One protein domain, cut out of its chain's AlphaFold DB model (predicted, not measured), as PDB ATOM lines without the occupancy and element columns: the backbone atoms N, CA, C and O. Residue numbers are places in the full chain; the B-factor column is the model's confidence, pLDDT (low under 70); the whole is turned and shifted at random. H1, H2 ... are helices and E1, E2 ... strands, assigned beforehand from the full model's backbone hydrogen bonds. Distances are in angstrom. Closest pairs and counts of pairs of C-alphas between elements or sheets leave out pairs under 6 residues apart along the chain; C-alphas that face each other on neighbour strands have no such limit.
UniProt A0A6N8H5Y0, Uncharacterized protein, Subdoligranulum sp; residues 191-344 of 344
ATOM      1  N   GLU A 191       5.427 -10.950 -42.522       93.00
ATOM      2  CA  GLU A 191       4.453 -10.394 -43.456       93.00
ATOM      3  C   GLU A 191       5.048  -9.263 -44.310       93.00
ATOM      4  O   GLU A 191       4.894  -9.274 -45.534       93.00
ATOM      5  N   ALA A 192       5.788  -8.314 -43.715       93.56
ATOM      6  CA  ALA A 192       6.459  -7.259 -44.480       93.56
ATOM      7  C   ALA A 192       7.456  -7.847 -45.490       93.56
ATOM      8  O   ALA A 192       7.491  -7.438 -46.654       93.56
ATOM      9  N   ARG A 193       8.231  -8.857 -45.073       94.25
ATOM     10  CA  ARG A 193       9.200  -9.546 -45.934       94.25
ATOM     11  C   ARG A 193       8.523 -10.288 -47.082       94.25
ATOM     12  O   ARG A 193       8.989 -10.185 -48.216       94.25
ATOM     13  N   GLU A 194       7.438 -11.008 -46.813       94.69
ATOM     14  CA  GLU A 194       6.649 -11.708 -47.836       94.69
ATOM     15  C   GLU A 194       6.048 -10.740 -48.860       94.69
ATOM     16  O   GLU A 194       6.009 -11.034 -50.058       94.69
ATOM     17  N   LEU A 195       5.640  -9.554 -48.406       95.75
ATOM     18  CA  LEU A 195       5.103  -8.497 -49.257       95.75
ATOM     19  C   LEU A 195       6.179  -7.630 -49.912       95.75
ATOM     20  O   LEU A 195       5.831  -6.772 -50.722       95.75
ATOM     21  N   ASN A 196       7.462  -7.849 -49.616       94.00
ATOM     22  CA  ASN A 196       8.569  -7.004 -50.064       94.00
ATOM     23  C   ASN A 196       8.340  -5.513 -49.731       94.00
ATOM     24  O   ASN A 196       8.540  -4.635 -50.573       94.00
ATOM     25  N   LEU A 197       7.871  -5.257 -48.509       93.12
ATOM     26  CA  LEU A 197       7.685  -3.936 -47.914       93.12
ATOM     27  C   LEU A 197       8.730  -3.713 -46.820       93.12
ATOM     28  O   LEU A 197       9.209  -4.665 -46.201       93.12
ATOM     29  N   ASN A 198       9.066  -2.451 -46.560       90.75
ATOM     30  CA  ASN A 198       9.729  -2.106 -45.306       90.75
ATOM     31  C   ASN A 198       8.713  -2.060 -44.146       90.75
ATOM     32  O   ASN A 198       7.499  -2.091 -44.368       90.75
ATOM     33  N   GLU A 199       9.200  -1.974 -42.908       90.69
ATOM     34  CA  GLU A 199       8.318  -2.060 -41.737       90.69
ATOM     35  C   GLU A 199       7.370  -0.855 -41.605       90.69
ATOM     36  O   GLU A 199       6.220  -1.029 -41.206       90.69
ATOM     37  N   TRP A 200       7.782   0.348 -42.023       91.81
ATOM     38  CA  TRP A 200       6.907   1.530 -42.047       91.81
ATOM     39  C   TRP A 200       5.776   1.374 -43.068       91.81
ATOM     40  O   TRP A 200       4.615   1.613 -42.745       91.81
ATOM     41  N   GLN A 201       6.083   0.903 -44.279       93.81
ATOM     42  CA  GLN A 201       5.104   0.617 -45.329       93.81
ATOM     43  C   GLN A 201       4.101  -0.451 -44.887       93.81
ATOM     44  O   GLN A 201       2.901  -0.299 -45.111       93.81
ATOM     45  N   HIS A 202       4.579  -1.520 -44.251       94.50
ATOM     46  CA  HIS A 202       3.715  -2.574 -43.731       94.50
ATOM     47  C   HIS A 202       2.830  -2.080 -42.576       94.50
ATOM     48  O   HIS A 202       1.617  -2.286 -42.606       94.50
ATOM     49  N   THR A 203       3.402  -1.355 -41.612       93.44
ATOM     50  CA  THR A 203       2.650  -0.716 -40.517       93.44
ATOM     51  C   THR A 203       1.545   0.180 -41.072       93.44
ATOM     52  O   THR A 203       0.382   0.092 -40.669       93.44
ATOM     53  N   MET A 204       1.888   0.972 -42.088       94.75
ATOM     54  CA  MET A 204       0.954   1.848 -42.770       94.75
ATOM     55  C   MET A 204      -0.218   1.096 -43.415       94.75
ATOM     56  O   MET A 204      -1.382   1.453 -43.208       94.75
ATOM     57  N   LEU A 205       0.077   0.020 -44.145       97.06
ATOM     58  CA  LEU A 205      -0.918  -0.839 -44.785       97.06
ATOM     59  C   LEU A 205      -1.929  -1.389 -43.772       97.06
ATOM     60  O   LEU A 205      -3.141  -1.344 -44.008       97.06
ATOM     61  N   VAL A 206      -1.437  -1.903 -42.643       96.06
ATOM     62  CA  VAL A 206      -2.269  -2.494 -41.586       96.06
ATOM     63  C   VAL A 206      -3.193  -1.443 -40.976       96.06
ATOM     64  O   VAL A 206      -4.402  -1.673 -40.860       96.06
ATOM     65  N   HIS A 207      -2.659  -0.269 -40.633       95.62
ATOM     66  CA  HIS A 207      -3.447   0.806 -40.038       95.62
ATOM     67  C   HIS A 207      -4.519   1.356 -40.989       95.62
ATOM     68  O   HIS A 207      -5.665   1.558 -40.573       95.62
ATOM     69  N   GLN A 208      -4.194   1.523 -42.275       97.75
ATOM     70  CA  GLN A 208      -5.151   1.939 -43.306       97.75
ATOM     71  C   GLN A 208      -6.291   0.920 -43.460       97.75
ATOM     72  O   GLN A 208      -7.462   1.298 -43.435       97.75
ATOM     73  N   CYS A 209      -5.973  -0.380 -43.548       97.69
ATOM     74  CA  CYS A 209      -6.985  -1.440 -43.638       97.69
ATOM     75  C   CYS A 209      -7.918  -1.443 -42.419       97.69
ATOM     76  O   CYS A 209      -9.138  -1.528 -42.567       97.69
ATOM     77  N   ARG A 210      -7.352  -1.303 -41.213       95.75
ATOM     78  CA  ARG A 210      -8.114  -1.226 -39.961       95.75
ATOM     79  C   ARG A 210      -9.062  -0.025 -39.952       95.75
ATOM     80  O   ARG A 210     -10.217  -0.176 -39.564       95.75
ATOM     81  N   ALA A 211      -8.590   1.151 -40.368       95.75
ATOM     82  CA  ALA A 211      -9.389   2.374 -40.374       95.75
ATOM     83  C   ALA A 211     -10.521   2.336 -41.413       95.75
ATOM     84  O   ALA A 211     -11.651   2.688 -41.082       95.75
ATOM     85  N   LEU A 212     -10.254   1.852 -42.633       97.69
ATOM     86  CA  LEU A 212     -11.282   1.669 -43.668       97.69
ATOM     87  C   LEU A 212     -12.385   0.711 -43.201       97.69
ATOM     88  O   LEU A 212     -13.570   1.025 -43.314       97.69
ATOM     89  N   ALA A 213     -11.994  -0.428 -42.621       96.00
ATOM     90  CA  ALA A 213     -12.934  -1.410 -42.096       96.00
ATOM     91  C   ALA A 213     -13.763  -0.851 -40.930       96.00
ATOM     92  O   ALA A 213     -14.980  -1.035 -40.907       96.00
ATOM     93  N   ALA A 214     -13.129  -0.131 -39.997       95.06
ATOM     94  CA  ALA A 214     -13.814   0.492 -38.865       95.06
ATOM     95  C   ALA A 214     -14.798   1.590 -39.288       95.06
ATOM     96  O   ALA A 214     -15.835   1.771 -38.657       95.06
ATOM     97  N   ALA A 215     -14.502   2.289 -40.383       95.69
ATOM     98  CA  ALA A 215     -15.388   3.284 -40.973       95.69
ATOM     99  C   ALA A 215     -16.495   2.681 -41.859       95.69
ATOM    100  O   ALA A 215     -17.326   3.423 -42.381       95.69
ATOM    101  N   GLY A 216     -16.511   1.358 -42.067       95.25
ATOM    102  CA  GLY A 216     -17.467   0.699 -42.960       95.25
ATOM    103  C   GLY A 216     -17.305   1.110 -44.429       95.25
ATOM    104  O   GLY A 216     -18.280   1.131 -45.180       95.25
ATOM    105  N   ILE A 217     -16.091   1.482 -44.839       96.75
ATOM    106  CA  ILE A 217     -15.784   1.902 -46.207       96.75
ATOM    107  C   ILE A 217     -15.412   0.662 -47.022       96.75
ATOM    108  O   ILE A 217     -14.406   0.004 -46.752       96.75
ATOM    109  N   THR A 218     -16.222   0.339 -48.028       95.75
ATOM    110  CA  THR A 218     -16.015  -0.831 -48.895       95.75
ATOM    111  C   THR A 218     -15.703  -0.416 -50.321       95.75
ATOM    112  O   THR A 218     -14.601  -0.669 -50.790       95.75
ATOM    113  N   ASP A 219     -16.647   0.245 -50.989       97.81
ATOM    114  CA  ASP A 219     -16.608   0.568 -52.413       97.81
ATOM    115  C   ASP A 219     -16.246   2.040 -52.624       97.81
ATOM    116  O   ASP A 219     -17.021   2.928 -52.273       97.81
ATOM    117  N   PHE A 220     -15.063   2.303 -53.181       98.44
ATOM    118  CA  PHE A 220     -14.577   3.658 -53.455       98.44
ATOM    119  C   PHE A 220     -13.397   3.647 -54.433       98.44
ATOM    120  O   PHE A 220     -12.618   2.693 -54.483       98.44
ATOM    121  N   ALA A 221     -13.227   4.740 -55.172       97.19
ATOM    122  CA  ALA A 221     -12.024   5.039 -55.944       97.19
ATOM    123  C   ALA A 221     -11.174   6.139 -55.281       97.19
ATOM    124  O   ALA A 221      -9.962   6.172 -55.475       97.19
ATOM    125  N   ALA A 222     -11.786   7.027 -54.492       95.94
ATOM    126  CA  ALA A 222     -11.099   8.079 -53.744       95.94
ATOM    127  C   ALA A 222     -11.891   8.496 -52.486       95.94
ATOM    128  O   ALA A 222     -13.088   8.218 -52.406       95.94
ATOM    129  N   PRO A 223     -11.281   9.240 -51.538       96.62
ATOM    130  CA  PRO A 223     -11.996   9.766 -50.370       96.62
ATOM    131  C   PRO A 223     -13.226  10.628 -50.696       96.62
ATOM    132  O   PRO A 223     -14.142  10.728 -49.890       96.62
ATOM    133  N   ALA A 224     -13.275  11.232 -51.889       95.44
ATOM    134  CA  ALA A 224     -14.416  12.028 -52.345       95.44
ATOM    135  C   ALA A 224     -15.704  11.209 -52.572       95.44
ATOM    136  O   ALA A 224     -16.776  11.799 -52.686       95.44
ATOM    137  N   ASP A 225     -15.606   9.878 -52.648       97.50
ATOM    138  CA  ASP A 225     -16.759   8.988 -52.830       97.50
ATOM    139  C   ASP A 225     -17.481   8.676 -51.509       97.50
ATOM    140  O   ASP A 225     -18.577   8.112 -51.514       97.50
ATOM    141  N   TRP A 226     -16.865   8.999 -50.372       97.44
ATOM    142  CA  TRP A 226     -17.370   8.637 -49.055       97.44
ATOM    143  C   TRP A 226     -18.486   9.565 -48.591       97.44
ATOM    144  O   TRP A 226     -18.546  10.747 -48.938       97.44
ATOM    145  N   THR A 227     -19.357   9.047 -47.731       96.12
ATOM    146  CA  THR A 227     -20.299   9.897 -47.000       96.12
ATOM    147  C   THR A 227     -19.568  10.761 -45.965       96.12
ATOM    148  O   THR A 227     -18.438  10.469 -45.562       96.12
ATOM    149  N   GLU A 228     -20.224  11.823 -45.485       93.50
ATOM    150  CA  GLU A 228     -19.700  12.633 -44.371       93.50
ATOM    151  C   GLU A 228     -19.450  11.779 -43.117       93.50
ATOM    152  O   GLU A 228     -18.439  11.948 -42.439       93.50
ATOM    153  N   GLU A 229     -20.336  10.818 -42.846       94.12
ATOM    154  CA  GLU A 229     -20.224   9.881 -41.725       94.12
ATOM    155  C   GLU A 229     -19.021   8.941 -41.886       94.12
ATOM    156  O   GLU A 229     -18.193   8.844 -40.982       94.12
ATOM    157  N   GLN A 230     -18.858   8.316 -43.057       96.00
ATOM    158  CA  GLN A 230     -17.696   7.471 -43.355       96.00
ATOM    159  C   GLN A 230     -16.387   8.254 -43.250       96.00
ATOM    160  O   GLN A 230     -15.411   7.767 -42.686       96.00
ATOM    161  N   THR A 231     -16.379   9.493 -43.741       95.19
ATOM    162  CA  THR A 231     -15.232  10.398 -43.632       95.19
ATOM    163  C   THR A 231     -14.893  10.683 -42.169       95.19
ATOM    164  O   THR A 231     -13.740  10.548 -41.761       95.19
ATOM    165  N   ALA A 232     -15.893  11.033 -41.358       92.69
ATOM    166  CA  ALA A 232     -15.724  11.289 -39.935       92.69
ATOM    167  C   ALA A 232     -15.190  10.056 -39.186       92.69
ATOM    168  O   ALA A 232     -14.254  10.176 -38.394       92.69
ATOM    169  N   TYR A 233     -15.736   8.874 -39.472       94.62
ATOM    170  CA  TYR A 233     -15.290   7.620 -38.872       94.62
ATOM    171  C   TYR A 233     -13.894   7.208 -39.320       94.62
ATOM    172  O   TYR A 233     -13.106   6.769 -38.488       94.62
ATOM    173  N   TYR A 234     -13.540   7.401 -40.591       95.38
ATOM    174  CA  TYR A 234     -12.185   7.130 -41.057       95.38
ATOM    175  C   TYR A 234     -11.169   7.997 -40.316       95.38
ATOM    176  O   TYR A 234     -10.202   7.476 -39.762       95.38
ATOM    177  N   LEU A 235     -11.425   9.307 -40.240       93.44
ATOM    178  CA  LEU A 235     -10.566  10.242 -39.516       93.44
ATOM    179  C   LEU A 235     -10.431   9.839 -38.042       93.44
ATOM    180  O   LEU A 235      -9.308   9.731 -37.556       93.44
ATOM    181  N   ALA A 236     -11.541   9.534 -37.360       90.62
ATOM    182  CA  ALA A 236     -11.551   9.113 -35.957       90.62
ATOM    183  C   ALA A 236     -10.862   7.757 -35.703       90.62
ATOM    184  O   ALA A 236     -10.222   7.558 -34.668       90.62
ATOM    185  N   ALA A 237     -10.984   6.804 -36.629       92.06
ATOM    186  CA  ALA A 237     -10.335   5.500 -36.526       92.06
ATOM    187  C   ALA A 237      -8.828   5.593 -36.785       92.06
ATOM    188  O   ALA A 237      -8.036   4.930 -36.107       92.06
ATOM    189  N   ARG A 238      -8.436   6.414 -37.763       92.06
ATOM    190  CA  ARG A 238      -7.053   6.571 -38.209       92.06
ATOM    191  C   ARG A 238      -6.241   7.487 -37.296       92.06
ATOM    192  O   ARG A 238      -5.065   7.230 -37.068       92.06
ATOM    193  N   SER A 239      -6.858   8.498 -36.688       87.25
ATOM    194  CA  SER A 239      -6.196   9.387 -35.723       87.25
ATOM    195  C   SER A 239      -5.657   8.675 -34.488       87.25
ATOM    196  O   SER A 239      -4.764   9.202 -33.831       87.25
ATOM    197  N   ARG A 240      -6.194   7.495 -34.153       86.56
ATOM    198  CA  ARG A 240      -5.694   6.682 -33.039       86.56
ATOM    199  C   ARG A 240      -4.200   6.410 -33.206       86.56
ATOM    200  O   ARG A 240      -3.465   6.580 -32.244       86.56
ATOM    201  N   ASP A 241      -3.753   6.115 -34.424       89.44
ATOM    202  CA  ASP A 241      -2.349   5.792 -34.729       89.44
ATOM    203  C   ASP A 241      -1.420   7.011 -34.654       89.44
ATOM    204  O   ASP A 241      -0.214   6.877 -34.510       89.44
ATOM    205  N   TYR A 242      -1.993   8.212 -34.701       84.81
ATOM    206  CA  TYR A 242      -1.281   9.480 -34.596       84.81
ATOM    207  C   TYR A 242      -1.180   9.997 -33.140       84.81
ATOM    208  O   TYR A 242      -0.488  10.979 -32.864       84.81
ATOM    209  N   GLY A 243      -1.838   9.331 -32.183       73.00
ATOM    210  CA  GLY A 243      -1.771   9.639 -30.753       73.00
ATOM    211  C   GLY A 243      -2.735  10.738 -30.255       73.00
ATOM    212  O   GLY A 243      -3.386  11.435 -31.033       73.00
ATOM    213  N   PRO A 244      -2.840  10.920 -28.920       56.75
ATOM    214  CA  PRO A 244      -3.906  11.699 -28.270       56.75
ATOM    215  C   PRO A 244      -3.877  13.216 -28.539       56.75
ATOM    216  O   PRO A 244      -4.881  13.890 -28.321       56.75
ATOM    217  N   ASN A 245      -2.765  13.767 -29.036       51.62
ATOM    218  CA  ASN A 245      -2.573  15.215 -29.205       51.62
ATOM    219  C   ASN A 245      -3.009  15.762 -30.577       51.62
ATOM    220  O   ASN A 245      -2.751  16.925 -30.877       51.62
ATOM    221  N   LEU A 246      -3.666  14.955 -31.416       53.44
ATOM    222  CA  LEU A 246      -4.092  15.368 -32.760       53.44
ATOM    223  C   LEU A 246      -5.609  15.487 -32.936       53.44
ATOM    224  O   LEU A 246      -6.083  15.636 -34.055       53.44
ATOM    225  N   LEU A 247      -6.382  15.463 -31.847       52.19
ATOM    226  CA  LEU A 247      -7.834  15.293 -31.913       52.19
ATOM    227  C   LEU A 247      -8.637  16.550 -31.585       52.19
ATOM    228  O   LEU A 247      -9.482  16.582 -30.696       52.19
ATOM    229  N   GLY A 248      -8.410  17.569 -32.405       59.50
ATOM    230  CA  GLY A 248      -9.468  18.475 -32.825       59.50
ATOM    231  C   GLY A 248      -9.309  18.639 -34.321       59.50
ATOM    232  O   GLY A 248      -8.522  19.490 -34.707       59.50
ATOM    233  N   PHE A 249      -9.974  17.797 -35.129       67.69
ATOM    234  CA  PHE A 249      -9.746  17.704 -36.576       67.69
ATOM    235  C   PHE A 249      -9.976  19.045 -37.267       67.69
ATOM    236  O   PHE A 249     -11.073  19.358 -37.729       67.69
ATOM    237  N   THR A 250      -8.916  19.836 -37.353       82.94
ATOM    238  CA  THR A 250      -8.876  20.992 -38.229       82.94
ATOM    239  C   THR A 250      -8.787  20.498 -39.667       82.94
ATOM    240  O   THR A 250      -8.367  19.366 -39.937       82.94
ATOM    241  N   ALA A 251      -9.137  21.367 -40.614       88.06
ATOM    242  CA  ALA A 251      -8.911  21.099 -42.029       88.06
ATOM    243  C   ALA A 251      -7.465  20.665 -42.307       88.06
ATOM    244  O   ALA A 251      -7.239  19.745 -43.084       88.06
ATOM    245  N   GLU A 252      -6.488  21.276 -41.639       87.44
ATOM    246  CA  GLU A 252      -5.070  20.950 -41.792       87.44
ATOM    247  C   GLU A 252      -4.756  19.501 -41.390       87.44
ATOM    248  O   GLU A 252      -4.163  18.756 -42.167       87.44
ATOM    249  N   GLN A 253      -5.210  19.062 -40.212       87.25
ATOM    250  CA  GLN A 253      -4.945  17.705 -39.724       87.25
ATOM    251  C   GLN A 253      -5.616  16.636 -40.592       87.25
ATOM    252  O   GLN A 253      -4.999  15.612 -40.892       87.25
ATOM    253  N   ALA A 254      -6.857  16.879 -41.020       90.88
ATOM    254  CA  ALA A 254      -7.583  15.957 -41.886       90.88
ATOM    255  C   ALA A 254      -6.959  15.881 -43.290       90.88
ATOM    256  O   ALA A 254      -6.762  14.784 -43.812       90.88
ATOM    257  N   ASN A 255      -6.581  17.023 -43.879       92.25
ATOM    258  CA  ASN A 255      -5.874  17.050 -45.161       92.25
ATOM    259  C   ASN A 255      -4.529  16.331 -45.081       92.25
ATOM    260  O   ASN A 255      -4.206  15.580 -46.000       92.25
ATOM    261  N   ARG A 256      -3.768  16.513 -43.996       90.38
ATOM    262  CA  ARG A 256      -2.505  15.802 -43.786       90.38
ATOM    263  C   ARG A 256      -2.704  14.294 -43.803       90.38
ATOM    264  O   ARG A 256      -2.072  13.609 -44.602       90.38
ATOM    265  N   LEU A 257      -3.611  13.793 -42.967       92.50
ATOM    266  CA  LEU A 257      -3.886  12.364 -42.835       92.50
ATOM    267  C   LEU A 257      -4.342  11.752 -44.168       92.50
ATOM    268  O   LEU A 257      -3.779  10.754 -44.610       92.50
ATOM    269  N   LEU A 258      -5.300  12.385 -44.854       94.25
ATOM    270  CA  LEU A 258      -5.774  11.891 -46.149       94.25
ATOM    271  C   LEU A 258      -4.712  12.005 -47.252       94.25
ATOM    272  O   LEU A 258      -4.671  11.178 -48.156       94.25
ATOM    273  N   THR A 259      -3.831  13.001 -47.189       93.62
ATOM    274  CA  THR A 259      -2.724  13.125 -48.148       93.62
ATOM    275  C   THR A 259      -1.721  11.995 -47.977       93.62
ATOM    276  O   THR A 259      -1.338  11.382 -48.973       93.62
ATOM    277  N   ILE A 260      -1.349  11.687 -46.732       93.62
ATOM    278  CA  ILE A 260      -0.462  10.567 -46.402       93.62
ATOM    279  C   ILE A 260      -1.084   9.254 -46.890       93.62
ATOM    280  O   ILE A 260      -0.418   8.481 -47.576       93.62
ATOM    281  N   ASP A 261      -2.371   9.029 -46.616       95.69
ATOM    282  CA  ASP A 261      -3.004   7.740 -46.895       95.69
ATOM    283  C   ASP A 261      -3.418   7.526 -48.360       95.69
ATOM    284  O   ASP A 261      -3.405   6.389 -48.829       95.69
ATOM    285  N   PHE A 262      -3.781   8.582 -49.098       96.12
ATOM    286  CA  PHE A 262      -4.423   8.460 -50.421       96.12
ATOM    287  C   PHE A 262      -3.664   9.139 -51.558       96.12
ATOM    288  O   PHE A 262      -4.126   9.134 -52.700       96.12
ATOM    289  N   THR A 263      -2.493   9.719 -51.288       92.81
ATOM    290  CA  THR A 263      -1.672  10.324 -52.340       92.81
ATOM    291  C   THR A 263      -0.199   9.968 -52.183       92.81
ATOM    292  O   THR A 263       0.288   9.750 -51.075       92.81
ATOM    293  N   ALA A 264       0.521   9.937 -53.303       88.75
ATOM    294  CA  ALA A 264       1.977   9.787 -53.326       88.75
ATOM    295  C   ALA A 264       2.719  11.133 -53.231       88.75
ATOM    296  O   ALA A 264       3.944  11.155 -53.261       88.75
ATOM    297  N   GLU A 265       1.991  12.249 -53.143       87.06
ATOM    298  CA  GLU A 265       2.586  13.581 -53.047       87.06
ATOM    299  C   GLU A 265       3.214  13.787 -51.660       87.06
ATOM    300  O   GLU A 265       2.731  13.256 -50.655       87.06
ATOM    301  N   ASP A 266       4.293  14.569 -51.606       82.81
ATOM    302  CA  ASP A 266       5.008  14.906 -50.365       82.81
ATOM    303  C   ASP A 266       4.584  16.280 -49.799       82.81
ATOM    304  O   ASP A 266       5.265  16.900 -48.991       82.81
ATOM    305  N   ASP A 267       3.421  16.789 -50.220       87.81
ATOM    306  CA  ASP A 267       2.862  18.082 -49.793       87.81
ATOM    307  C   ASP A 267       1.910  17.968 -48.588       87.81
ATOM    308  O   ASP A 267       1.056  18.832 -48.356       87.81
ATOM    309  N   TRP A 268       2.038  16.887 -47.817       85.88
ATOM    310  CA  TRP A 268       1.125  16.499 -46.738       85.88
ATOM    311  C   TRP A 268       0.971  17.553 -45.638       85.88
ATOM    312  O   TRP A 268      -0.098  17.634 -45.038       85.88
ATOM    313  N   SER A 269       1.981  18.387 -45.384       83.19
ATOM    314  CA  SER A 269       1.935  19.411 -44.332       83.19
ATOM    315  C   SER A 269       1.324  20.746 -44.767       83.19
ATOM    316  O   SER A 269       1.156  21.626 -43.929       83.19
ATOM    317  N   SER A 270       1.056  20.963 -46.060       83.25
ATOM    318  CA  SER A 270       0.757  22.313 -46.572       83.25
ATOM    319  C   SER A 270      -0.289  22.374 -47.688       83.25
ATOM    320  O   SER A 270      -0.314  23.345 -48.446       83.25
ATOM    321  N   ASN A 271      -1.154  21.366 -47.813       88.50
ATOM    322  CA  ASN A 271      -2.191  21.324 -48.846       88.50
ATOM    323  C   ASN A 271      -3.619  21.444 -48.276       88.50
ATOM    324  O   ASN A 271      -3.871  21.206 -47.098       88.50
ATOM    325  N   ALA A 272      -4.560  21.795 -49.155       89.25
ATOM    326  CA  ALA A 272      -5.997  21.851 -48.876       89.25
ATOM    327  C   ALA A 272      -6.780  21.006 -49.898       89.25
ATOM    328  O   ALA A 272      -7.777  21.453 -50.464       89.25
ATOM    329  N   ARG A 273      -6.261  19.813 -50.221       90.75
ATOM    330  CA  ARG A 273      -6.747  18.971 -51.326       90.75
ATOM    331  C   ARG A 273      -8.151  18.410 -51.083       90.75
ATOM    332  O   ARG A 273      -8.921  18.292 -52.032       90.75
ATOM    333  N   PHE A 274      -8.464  18.055 -49.842       93.12
ATOM    334  CA  PHE A 274      -9.706  17.385 -49.453       93.12
ATOM    335  C   PHE A 274     -10.680  18.336 -48.755       93.12
ATOM    336  O   PHE A 274     -11.872  18.322 -49.054       93.12
ATOM    337  N   PHE A 275     -10.174  19.194 -47.867       93.00
ATOM    338  CA  PHE A 275     -10.991  20.139 -47.102       93.00
ATOM    339  C   PHE A 275     -10.470  21.568 -47.228       93.00
ATOM    340  O   PHE A 275      -9.264  21.809 -47.151       93.00
ATOM    341  N   ALA A 276     -11.388  22.524 -47.374       92.69
ATOM    342  CA  ALA A 276     -11.073  23.948 -47.324       92.69
ATOM    343  C   ALA A 276     -10.677  24.383 -45.902       92.69
ATOM    344  O   ALA A 276     -11.046  23.737 -44.924       92.69
ATOM    345  N   ILE A 277      -9.951  25.499 -45.780       88.25
ATOM    346  CA  ILE A 277      -9.451  26.012 -44.490       88.25
ATOM    347  C   ILE A 277     -10.568  26.327 -43.482       88.25
ATOM    348  O   ILE A 277     -10.340  26.284 -42.277       88.25
ATOM    349  N   ASP A 278     -11.767  26.635 -43.971       90.88
ATOM    350  CA  ASP A 278     -12.969  26.924 -43.191       90.88
ATOM    351  C   ASP A 278     -13.867  25.694 -42.980       90.88
ATOM    352  O   ASP A 278     -14.973  25.832 -42.452       90.88
ATOM    353  N   TRP A 279     -13.409  24.492 -43.356       91.62
ATOM    354  CA  TRP A 279     -14.117  23.255 -43.039       91.62
ATOM    355  C   TRP A 279     -14.296  23.144 -41.517       91.62
ATOM    356  O   TRP A 279     -13.312  23.228 -40.777       91.62
ATOM    357  N   PRO A 280     -15.536  22.954 -41.029       88.00
ATOM    358  CA  PRO A 280     -15.853  23.044 -39.603       88.00
ATOM    359  C   PRO A 280     -15.271  21.904 -38.755       88.00
ATOM    360  O   PRO A 280     -15.422  21.927 -37.534       88.00
ATOM    361  N   GLY A 281     -14.621  20.920 -39.379       87.50
ATOM    362  CA  GLY A 281     -14.117  19.731 -38.711       87.50
ATOM    363  C   GLY A 281     -15.181  18.651 -38.537       87.50
ATOM    364  O   GLY A 281     -16.304  18.750 -39.035       87.50
ATOM    365  N   THR A 282     -14.814  17.614 -37.791       86.06
ATOM    366  CA  THR A 282     -15.726  16.573 -37.313       86.06
ATOM    367  C   THR A 282     -15.607  16.428 -35.802       86.06
ATOM    368  O   THR A 282     -14.530  16.621 -35.233       86.06
ATOM    369  N   THR A 283     -16.717  16.089 -35.151       83.44
ATOM    370  CA  THR A 283     -16.764  15.788 -33.715       83.44
ATOM    371  C   THR A 283     -16.722  14.293 -33.423       83.44
ATOM    372  O   THR A 283     -16.769  13.928 -32.254       83.44
ATOM    373  N   ALA A 284     -16.680  13.436 -34.451       85.12
ATOM    374  CA  ALA A 284     -16.608  11.993 -34.258       85.12
ATOM    375  C   ALA A 284     -15.302  11.612 -33.560       85.12
ATOM    376  O   ALA A 284     -14.213  12.080 -33.904       85.12
ATOM    377  N   THR A 285     -15.429  10.731 -32.583       83.00
ATOM    378  CA  THR A 285     -14.337  10.192 -31.793       83.00
ATOM    379  C   THR A 285     -14.248   8.685 -31.972       83.00
ATOM    380  O   THR A 285     -15.108   8.034 -32.566       83.00
ATOM    381  N   ALA A 286     -13.184   8.116 -31.419       78.88
ATOM    382  CA  ALA A 286     -13.003   6.682 -31.301       78.88
ATOM    383  C   ALA A 286     -14.239   5.957 -30.727       78.88
ATOM    384  O   ALA A 286     -14.508   4.837 -31.155       78.88
ATOM    385  N   ASP A 287     -14.953   6.570 -29.785       82.50
ATOM    386  CA  ASP A 287     -16.096   5.958 -29.097       82.50
ATOM    387  C   ASP A 287     -17.380   5.976 -29.944       82.50
ATOM    388  O   ASP A 287     -18.318   5.237 -29.654       82.50
ATOM    389  N   ASP A 288     -17.409   6.784 -31.010       84.56
ATOM    390  CA  ASP A 288     -18.550   6.904 -31.924       84.56
ATOM    391  C   ASP A 288     -18.504   5.890 -33.077       84.56
ATOM    392  O   ASP A 288     -19.446   5.818 -33.870       84.56
ATOM    393  N   LEU A 289     -17.407   5.130 -33.204       87.38
ATOM    394  CA  LEU A 289     -17.237   4.166 -34.287       87.38
ATOM    395  C   LEU A 289     -18.238   3.007 -34.162       87.38
ATOM    396  O   LEU A 289     -18.463   2.501 -33.056       87.38
ATOM    397  N   PRO A 290     -18.795   2.529 -35.287       88.94
ATOM    398  CA  PRO A 290     -19.654   1.359 -35.275       88.94
ATOM    399  C   PRO A 290     -18.870   0.113 -34.853       88.94
ATOM    400  O   PRO A 290     -17.645   0.024 -35.010       88.94
ATOM    401  N   GLU A 291     -19.593  -0.889 -34.353       89.31
ATOM    402  CA  GLU A 291     -19.002  -2.196 -34.079       89.31
ATOM    403  C   GLU A 291     -18.405  -2.758 -35.374       89.31
ATOM    404  O   GLU A 291     -19.102  -3.011 -36.358       89.31
ATOM    405  N   THR A 292     -17.082  -2.892 -35.383       86.31
ATOM    406  CA  THR A 292     -16.338  -3.324 -36.562       86.31
ATOM    407  C   THR A 292     -16.296  -4.849 -36.592       86.31
ATOM    408  O   THR A 292     -15.877  -5.451 -35.599       86.31
ATOM    409  N   PRO A 293     -16.669  -5.502 -37.708       87.44
ATOM    410  CA  PRO A 293     -16.479  -6.938 -37.856       87.44
ATOM    411  C   PRO A 293     -15.021  -7.336 -37.604       87.44
ATOM    412  O   PRO A 293     -14.093  -6.613 -37.975       87.44
ATOM    413  N   ALA A 294     -14.808  -8.505 -37.001       91.75
ATOM    414  CA  ALA A 294     -13.470  -9.042 -36.782       91.75
ATOM    415  C   ALA A 294     -12.873  -9.533 -38.111       91.75
ATOM    416  O   ALA A 294     -12.967 -10.710 -38.464       91.75
ATOM    417  N   TYR A 295     -12.288  -8.608 -38.871       95.19
ATOM    418  CA  TYR A 295     -11.632  -8.920 -40.132       95.19
ATOM    419  C   TYR A 295     -10.342  -9.708 -39.909       95.19
ATOM    420  O   TYR A 295      -9.492  -9.349 -39.097       95.19
ATOM    421  N   THR A 296     -10.177 -10.748 -40.716       96.56
ATOM    422  CA  THR A 296      -8.890 -11.403 -40.962       96.56
ATOM    423  C   THR A 296      -8.369 -10.940 -42.316       96.56
ATOM    424  O   THR A 296      -9.126 -10.894 -43.288       96.56
ATOM    425  N   TRP A 297      -7.096 -10.556 -42.376       97.25
ATOM    426  CA  TRP A 297      -6.501  -9.963 -43.570       97.25
ATOM    427  C   TRP A 297      -5.591 -10.949 -44.289       97.25
ATOM    428  O   TRP A 297      -4.756 -11.601 -43.671       97.25
ATOM    429  N   ALA A 298      -5.745 -11.020 -45.608       97.38
ATOM    430  CA  ALA A 298      -4.801 -11.673 -46.500       97.38
ATOM    431  C   ALA A 298      -4.239 -10.636 -47.473       97.38
ATOM    432  O   ALA A 298      -4.997  -9.964 -48.179       97.38
ATOM    433  N   TYR A 299      -2.916 -10.521 -47.515       97.62
ATOM    434  CA  TYR A 299      -2.217  -9.550 -48.346       97.62
ATOM    435  C   TYR A 299      -1.536 -10.239 -49.528       97.62
ATOM    436  O   TYR A 299      -1.049 -11.362 -49.417       97.62
ATOM    437  N   ALA A 300      -1.486  -9.560 -50.669       97.31
ATOM    438  CA  ALA A 300      -0.739 -10.009 -51.837       97.31
ATOM    439  C   ALA A 300      -0.032  -8.825 -52.494       97.31
ATOM    440  O   ALA A 300      -0.640  -7.770 -52.663       97.31
ATOM    441  N   ASN A 301       1.222  -9.013 -52.911       97.00
ATOM    442  CA  ASN A 301       1.949  -8.050 -53.734       97.00
ATOM    443  C   ASN A 301       2.022  -8.538 -55.185       97.00
ATOM    444  O   ASN A 301       2.671  -9.539 -55.484       97.00
ATOM    445  N   ASN A 302       1.388  -7.795 -56.089       93.75
ATOM    446  CA  ASN A 302       1.432  -8.033 -57.524       93.75
ATOM    447  C   ASN A 302       2.224  -6.911 -58.206       93.75
ATOM    448  O   ASN A 302       1.647  -5.943 -58.697       93.75
ATOM    449  N   ASN A 303       3.550  -7.054 -58.252       86.38
ATOM    450  CA  ASN A 303       4.470  -6.135 -58.940       86.38
ATOM    451  C   ASN A 303       4.327  -4.658 -58.521       86.38
ATOM    452  O   ASN A 303       4.320  -3.769 -59.372       86.38
ATOM    453  N   GLY A 304       4.226  -4.390 -57.218       87.38
ATOM    454  CA  GLY A 304       4.142  -3.026 -56.682       87.38
ATOM    455  C   GLY A 304       2.720  -2.538 -56.405       87.38
ATOM    456  O   GLY A 304       2.541  -1.438 -55.884       87.38
ATOM    457  N   THR A 305       1.716  -3.361 -56.709       95.62
ATOM    458  CA  THR A 305       0.337  -3.165 -56.259       95.62
ATOM    459  C   THR A 305       0.020  -4.166 -55.158       95.62
ATOM    460  O   THR A 305       0.015  -5.376 -55.394       95.62
ATOM    461  N   ILE A 306      -0.266  -3.661 -53.960       98.19
ATOM    462  CA  ILE A 306      -0.715  -4.479 -52.837       98.19
ATOM    463  C   ILE A 306      -2.231  -4.629 -52.902       98.19
ATOM    464  O   ILE A 306      -2.962  -3.676 -53.166       98.19
ATOM    465  N   THR A 307      -2.713  -5.836 -52.647       98.19
ATOM    466  CA  THR A 307      -4.131  -6.126 -52.452       98.19
ATOM    467  C   THR A 307      -4.330  -6.675 -51.047       98.19
ATOM    468  O   THR A 307      -3.692  -7.662 -50.692       98.19
ATOM    469  N   ALA A 308      -5.210  -6.060 -50.260       98.50
ATOM    470  CA  ALA A 308      -5.604  -6.534 -48.938       98.50
ATOM    471  C   ALA A 308      -7.039  -7.060 -49.002       98.50
ATOM    472  O   ALA A 308      -7.963  -6.307 -49.298       98.50
ATOM    473  N   THR A 309      -7.231  -8.351 -48.754       98.44
ATOM    474  CA  THR A 309      -8.553  -8.984 -48.724       98.44
ATOM    475  C   THR A 309      -8.972  -9.198 -47.278       98.44
ATOM    476  O   THR A 309      -8.335  -9.968 -46.560       98.44
ATOM    477  N   GLY A 310     -10.032  -8.511 -46.859       98.06
ATOM    478  CA  GLY A 310     -10.613  -8.631 -45.528       98.06
ATOM    479  C   GLY A 310     -11.727  -9.671 -45.527       98.06
ATOM    480  O   GLY A 310     -12.675  -9.570 -46.309       98.06
ATOM    481  N   SER A 311     -11.624 -10.658 -44.638       98.06
ATOM    482  CA  SER A 311     -12.619 -11.723 -44.476       98.06
ATOM    483  C   SER A 311     -13.264 -11.696 -43.094       98.06
ATOM    484  O   SER A 311     -12.562 -11.554 -42.093       98.06
ATOM    485  N   VAL A 312     -14.580 -11.902 -43.039       96.25
ATOM    486  CA  VAL A 312     -15.362 -12.054 -41.799       96.25
ATOM    487  C   VAL A 312     -15.815 -13.505 -41.709       96.25
ATOM    488  O   VAL A 312     -16.352 -14.044 -42.677       96.25
ATOM    489  N   ASP A 313     -15.535 -14.167 -40.585       94.50
ATOM    490  CA  ASP A 313     -15.829 -15.595 -40.381       94.50
ATOM    491  C   ASP A 313     -15.320 -16.493 -41.531       94.50
ATOM    492  O   ASP A 313     -15.969 -17.449 -41.958       94.50
ATOM    493  N   GLY A 314     -14.143 -16.156 -42.074       94.25
ATOM    494  CA  GLY A 314     -13.502 -16.871 -43.184       94.25
ATOM    495  C   GLY A 314     -14.090 -16.595 -44.574       94.25
ATOM    496  O   GLY A 314     -13.615 -17.175 -45.549       94.25
ATOM    497  N   THR A 315     -15.086 -15.713 -44.690       96.62
ATOM    498  CA  THR A 315     -15.676 -15.310 -45.976       96.62
ATOM    499  C   THR A 315     -15.107 -13.959 -46.415       96.62
ATOM    500  O   THR A 315     -15.258 -12.989 -45.668       96.62
ATOM    501  N   PRO A 316     -14.470 -13.857 -47.600       97.56
ATOM    502  CA  PRO A 316     -14.030 -12.577 -48.148       97.56
ATOM    503  C   PRO A 316     -15.205 -11.609 -48.274       97.56
ATOM    504  O   PRO A 316     -16.230 -11.967 -48.844       97.56
ATOM    505  N   ALA A 317     -15.049 -10.403 -47.734       97.19
ATOM    506  CA  ALA A 317     -16.098  -9.384 -47.715       97.19
ATOM    507  C   ALA A 317     -15.652  -8.078 -48.384       97.19
ATOM    508  O   ALA A 317     -16.460  -7.398 -49.012       97.19
ATOM    509  N   VAL A 318     -14.366  -7.733 -48.274       97.88
ATOM    510  CA  VAL A 318     -13.802  -6.510 -48.859       97.88
ATOM    511  C   VAL A 318     -12.437  -6.768 -49.480       97.88
ATOM    512  O   VAL A 318     -11.692  -7.651 -49.053       97.88
ATOM    513  N   GLN A 319     -12.091  -5.954 -50.472       98.44
ATOM    514  CA  GLN A 319     -10.758  -5.891 -51.050       98.44
ATOM    515  C   GLN A 319     -10.319  -4.440 -51.209       98.44
ATOM    516  O   GLN A 319     -10.968  -3.673 -51.917       98.44
ATOM    517  N   TYR A 320      -9.180  -4.095 -50.620       98.69
ATOM    518  CA  TYR A 320      -8.529  -2.799 -50.779       98.69
ATOM    519  C   TYR A 320      -7.285  -2.928 -51.651       98.69
ATOM    520  O   TYR A 320      -6.588  -3.944 -51.618       98.69
ATOM    521  N   THR A 321      -7.020  -1.900 -52.450       98.38
ATOM    522  CA  THR A 321      -5.860  -1.830 -53.342       98.38
ATOM    523  C   THR A 321      -4.958  -0.686 -52.915       98.38
ATOM    524  O   THR A 321      -5.441   0.406 -52.617       98.38
ATOM    525  N   PHE A 322      -3.651  -0.932 -52.909       98.50
ATOM    526  CA  PHE A 322      -2.648   0.058 -52.547       98.50
ATOM    527  C   PHE A 322      -1.509   0.074 -53.559       98.50
ATOM    528  O   PHE A 322      -1.120  -0.961 -54.106       98.50
ATOM    529  N   SER A 323      -0.939   1.253 -53.767       96.19
ATOM    530  CA  SER A 323       0.347   1.427 -54.438       96.19
ATOM    531  C   SER A 323       1.454   1.592 -53.402       96.19
ATOM    532  O   SER A 323       1.221   2.120 -52.313       96.19
ATOM    533  N   ILE A 324       2.663   1.152 -53.741       94.50
ATOM    534  CA  ILE A 324       3.842   1.341 -52.892       94.50
ATOM    535  C   ILE A 324       4.496   2.678 -53.238       94.50
ATOM    536  O   ILE A 324       4.908   2.896 -54.379       94.50
ATOM    537  N   TYR A 325       4.627   3.554 -52.245       91.44
ATOM    538  CA  TYR A 325       5.477   4.734 -52.316       91.44
ATOM    539  C   TYR A 325       6.775   4.437 -51.563       91.44
ATOM    540  O   TYR A 325       6.770   4.181 -50.359       91.44
ATOM    541  N   ASN A 326       7.894   4.427 -52.283       88.56
ATOM    542  CA  ASN A 326       9.199   4.076 -51.711       88.56
ATOM    543  C   ASN A 326       9.840   5.200 -50.902       88.56
ATOM    544  O   ASN A 326      10.907   4.974 -50.340       88.56
ATOM    545  N   GLY A 327       9.198   6.365 -50.840       81.81
ATOM    546  CA  GLY A 327       9.766   7.497 -50.142       81.81
ATOM    547  C   GLY A 327      10.741   8.315 -50.976       81.81
ATOM    548  O   GLY A 327      11.012   8.016 -52.145       81.81
ATOM    549  N   SER A 328      11.248   9.365 -50.345       80.00
ATOM    550  CA  SER A 328      12.402  10.140 -50.780       80.00
ATOM    551  C   SER A 328      13.679   9.578 -50.132       80.00
ATOM    552  O   SER A 328      13.822   8.368 -49.954       80.00
ATOM    553  N   ASP A 329      14.634  10.442 -49.782       71.75
ATOM    554  CA  ASP A 329      15.843  10.047 -49.050       71.75
ATOM    555  C   ASP A 329      15.557   9.750 -47.560       71.75
ATOM    556  O   ASP A 329      16.406   9.191 -46.857       71.75
ATOM    557  N   LEU A 330      14.374  10.126 -47.056       72.62
ATOM    558  CA  LEU A 330      13.961   9.916 -45.669       72.62
ATOM    559  C   LEU A 330      13.285   8.554 -45.513       72.62
ATOM    560  O   LEU A 330      12.284   8.268 -46.137       72.62
ATOM    561  N   LYS A 331      13.799   7.682 -44.646       70.94
ATOM    562  CA  LYS A 331      13.305   6.293 -44.559       70.94
ATOM    563  C   LYS A 331      11.837   6.169 -44.122       70.94
ATOM    564  O   LYS A 331      11.190   5.188 -44.478       70.94
ATOM    565  N   TRP A 332      11.345   7.135 -43.349       76.31
ATOM    566  CA  TRP A 332      10.010   7.128 -42.749       76.31
ATOM    567  C   TRP A 332       8.903   7.603 -43.698       76.31
ATOM    568  O   TRP A 332       7.733   7.338 -43.435       76.31
ATOM    569  N   ASP A 333       9.235   8.291 -44.800       83.75
ATOM    570  CA  ASP A 333       8.220   8.805 -45.733       83.75
ATOM    571  C   ASP A 333       7.741   7.738 -46.741       83.75
ATOM    572  O   ASP A 333       6.741   7.930 -47.449       83.75
ATOM    573  N   ALA A 334       8.430   6.593 -46.768       89.06
ATOM    574  CA  ALA A 334       8.042   5.389 -47.475       89.06
ATOM    575  C   ALA A 334       6.773   4.789 -46.852       89.06
ATOM    576  O   ALA A 334       6.741   4.419 -45.680       89.06
ATOM    577  N   ARG A 335       5.719   4.639 -47.660       92.69
ATOM    578  CA  ARG A 335       4.387   4.220 -47.198       92.69
ATOM    579  C   ARG A 335       3.600   3.479 -48.273       92.69
ATOM    580  O   ARG A 335       3.947   3.502 -49.455       92.69
ATOM    581  N   THR A 336       2.498   2.854 -47.880       95.69
ATOM    582  CA  THR A 336       1.447   2.454 -48.820       95.69
ATOM    583  C   THR A 336       0.461   3.592 -49.037       95.69
ATOM    584  O   THR A 336       0.124   4.330 -48.113       95.69
ATOM    585  N   VAL A 337      -0.023   3.710 -50.270       96.44
ATOM    586  CA  VAL A 337      -1.049   4.674 -50.667       96.44
ATOM    587  C   VAL A 337      -2.281   3.902 -51.104       96.44
ATOM    588  O   VAL A 337      -2.212   3.137 -52.066       96.44
ATOM    589  N   CYS A 338      -3.401   4.079 -50.410       98.19
ATOM    590  CA  CYS A 338      -4.658   3.439 -50.764       98.19
ATOM    591  C   CYS A 338      -5.228   4.061 -52.042       98.19
ATOM    592  O   CYS A 338      -5.398   5.274 -52.139       98.19
ATOM    593  N   THR A 339      -5.526   3.223 -53.033       97.69
ATOM    594  CA  THR A 339      -6.008   3.653 -54.355       97.69
ATOM    595  C   THR A 339      -7.436   3.208 -54.652       97.69
ATOM    596  O   THR A 339      -7.922   3.425 -55.759       97.69
ATOM    597  N   GLY A 340      -8.095   2.534 -53.710       98.00
ATOM    598  CA  GLY A 340      -9.494   2.147 -53.845       98.00
ATOM    599  C   GLY A 340      -9.866   0.905 -53.051       98.00
ATOM    600  O   GLY A 340      -9.013   0.185 -52.520       98.00
ATOM    601  N   GLY A 341     -11.163   0.632 -53.030       98.19
ATOM    602  CA  GLY A 341     -11.751  -0.532 -52.394       98.19
ATOM    603  C   GLY A 341     -12.994  -1.015 -53.124       98.19
ATOM    604  O   GLY A 341     -13.633  -0.263 -53.863       98.19
ATOM    605  N   LYS A 342     -13.322  -2.288 -52.917       97.94
ATOM    606  CA  LYS A 342     -14.584  -2.888 -53.351       97.94
ATOM    607  C   LYS A 342     -15.072  -3.932 -52.354       97.94
ATOM    608  O   LYS A 342     -14.265  -4.593 -51.694       97.94
ATOM    609  N   SER A 343     -16.382  -4.121 -52.302       96.88
ATOM    610  CA  SER A 343     -16.993  -5.314 -51.713       96.88
ATOM    611  C   SER A 343     -16.716  -6.562 -52.573       96.88
ATOM    612  O   SER A 343     -16.403  -6.454 -53.767       96.88
ATOM    613  N   LEU A 344     -16.763  -7.749 -51.956       95.38
ATOM    614  CA  LEU A 344     -16.517  -9.049 -52.601       95.38
ATOM    615  C   LEU A 344     -17.734  -9.975 -52.589       95.38
ATOM    616  O   LEU A 344     -18.517  -9.922 -51.614       95.38
TER     617      LEU A 344
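Overview. This is residues 191 to 344 of the 344 residues of an uncharacterized protein of Subdoligranulum sp (UniProt A0A6N8H5Y0). A strongly twisted four-stranded sheet, E1 to E4, makes one side of this domain, with the long helix H2 packed on one of its faces. H3 folds back along H2 on the side away from the sheet, H4 comes to edge strand E4 with its last residues, and the long link from H4 to E1 loops round the part far from the sheet. The printed part has 154 residues, with four named helices followed along the chain by four named strands; the sheet's order is E1, E2, E3, E4, antiparallel throughout, and the class is mixed, helices and strands. The whole is compact, with a radius of gyration of the C-alphas of 14.9 A, and spans 42 by 40 by 27 A.

Along the chain. Begin at C-alpha 296, at (-8.890, -11.403, -40.962), where E1, residues 296 to 302, starts. E2 is residues 305 to 312, 23.1 A long; E3, residues 315 to 325, measures 29.8 A and bends by 53 degrees at residue 318. E4, residues 335 to 343, measures 23.8 A, bends by 56 degrees at residue 339 and ends at C-alpha 343, at (-16.993, -5.314, -51.713). Now find C-alpha 199 at (8.318, -2.060, -41.737); from there H2 runs 22.5 A to residue 214. H1 is residues 191 to 194, H3 residues 228 to 242, 21.1 A long, and H4 residues 251 to 262, 15.8 A long.

Arrangement. The strands form a meander, each the antiparallel neighbour of the one before. Look for N 298 and O 309 at 3.0 A between E1 and E2, N 308 and O 320 at 2.9 A between E2 and E3, and N 321 and O 340 at 2.9 A between E3 and E4. With H2 on one face, the sheet makes two layers; the C-alphas of Gln 201 and Arg 335, the closest of H2 and E4, are 4.1 A apart. H2 and H3 form a helical hairpin and touch, H2 with residues 207 to 214 alone; their closest C-alphas, Ala 211 and Ala 237, are 5.0 A apart. They run opposite ways at a tilt of 35.1 degrees, only just steep. H3 is not on the sheet. H4 is on it at a height over the sheet of 5.2 A, over none of the strands; its closest C-alpha pair with E4 is Phe 262 and Cys 338, 5.0 A. H4 is close to H3 but not clearly touching, about perpendicular at 82 degrees, with C-alphas 235 and 254 closest at 6.9 A. H1 only grazes the sheet and only just touches H2, with 3 pairs of C-alphas within 8 A, the closest being Ala 192 and His 202 at 5.5 A. In H2 and H4 every O i to N i+4 pair is within hydrogen-bond range, in H3 8 of 11, and H1 is too short for one.

Size, cuts and confidence. The two C-alphas farthest apart, those of Asp 278 and Gly 314, are 43.8 A from each other. The printed part has no cut. The links H2 to H3, 13 residues, and H4 to E1, 33 residues, are long. The mean pLDDT of the printed part is 90.7; look for values under 70 at residues 244 to 249.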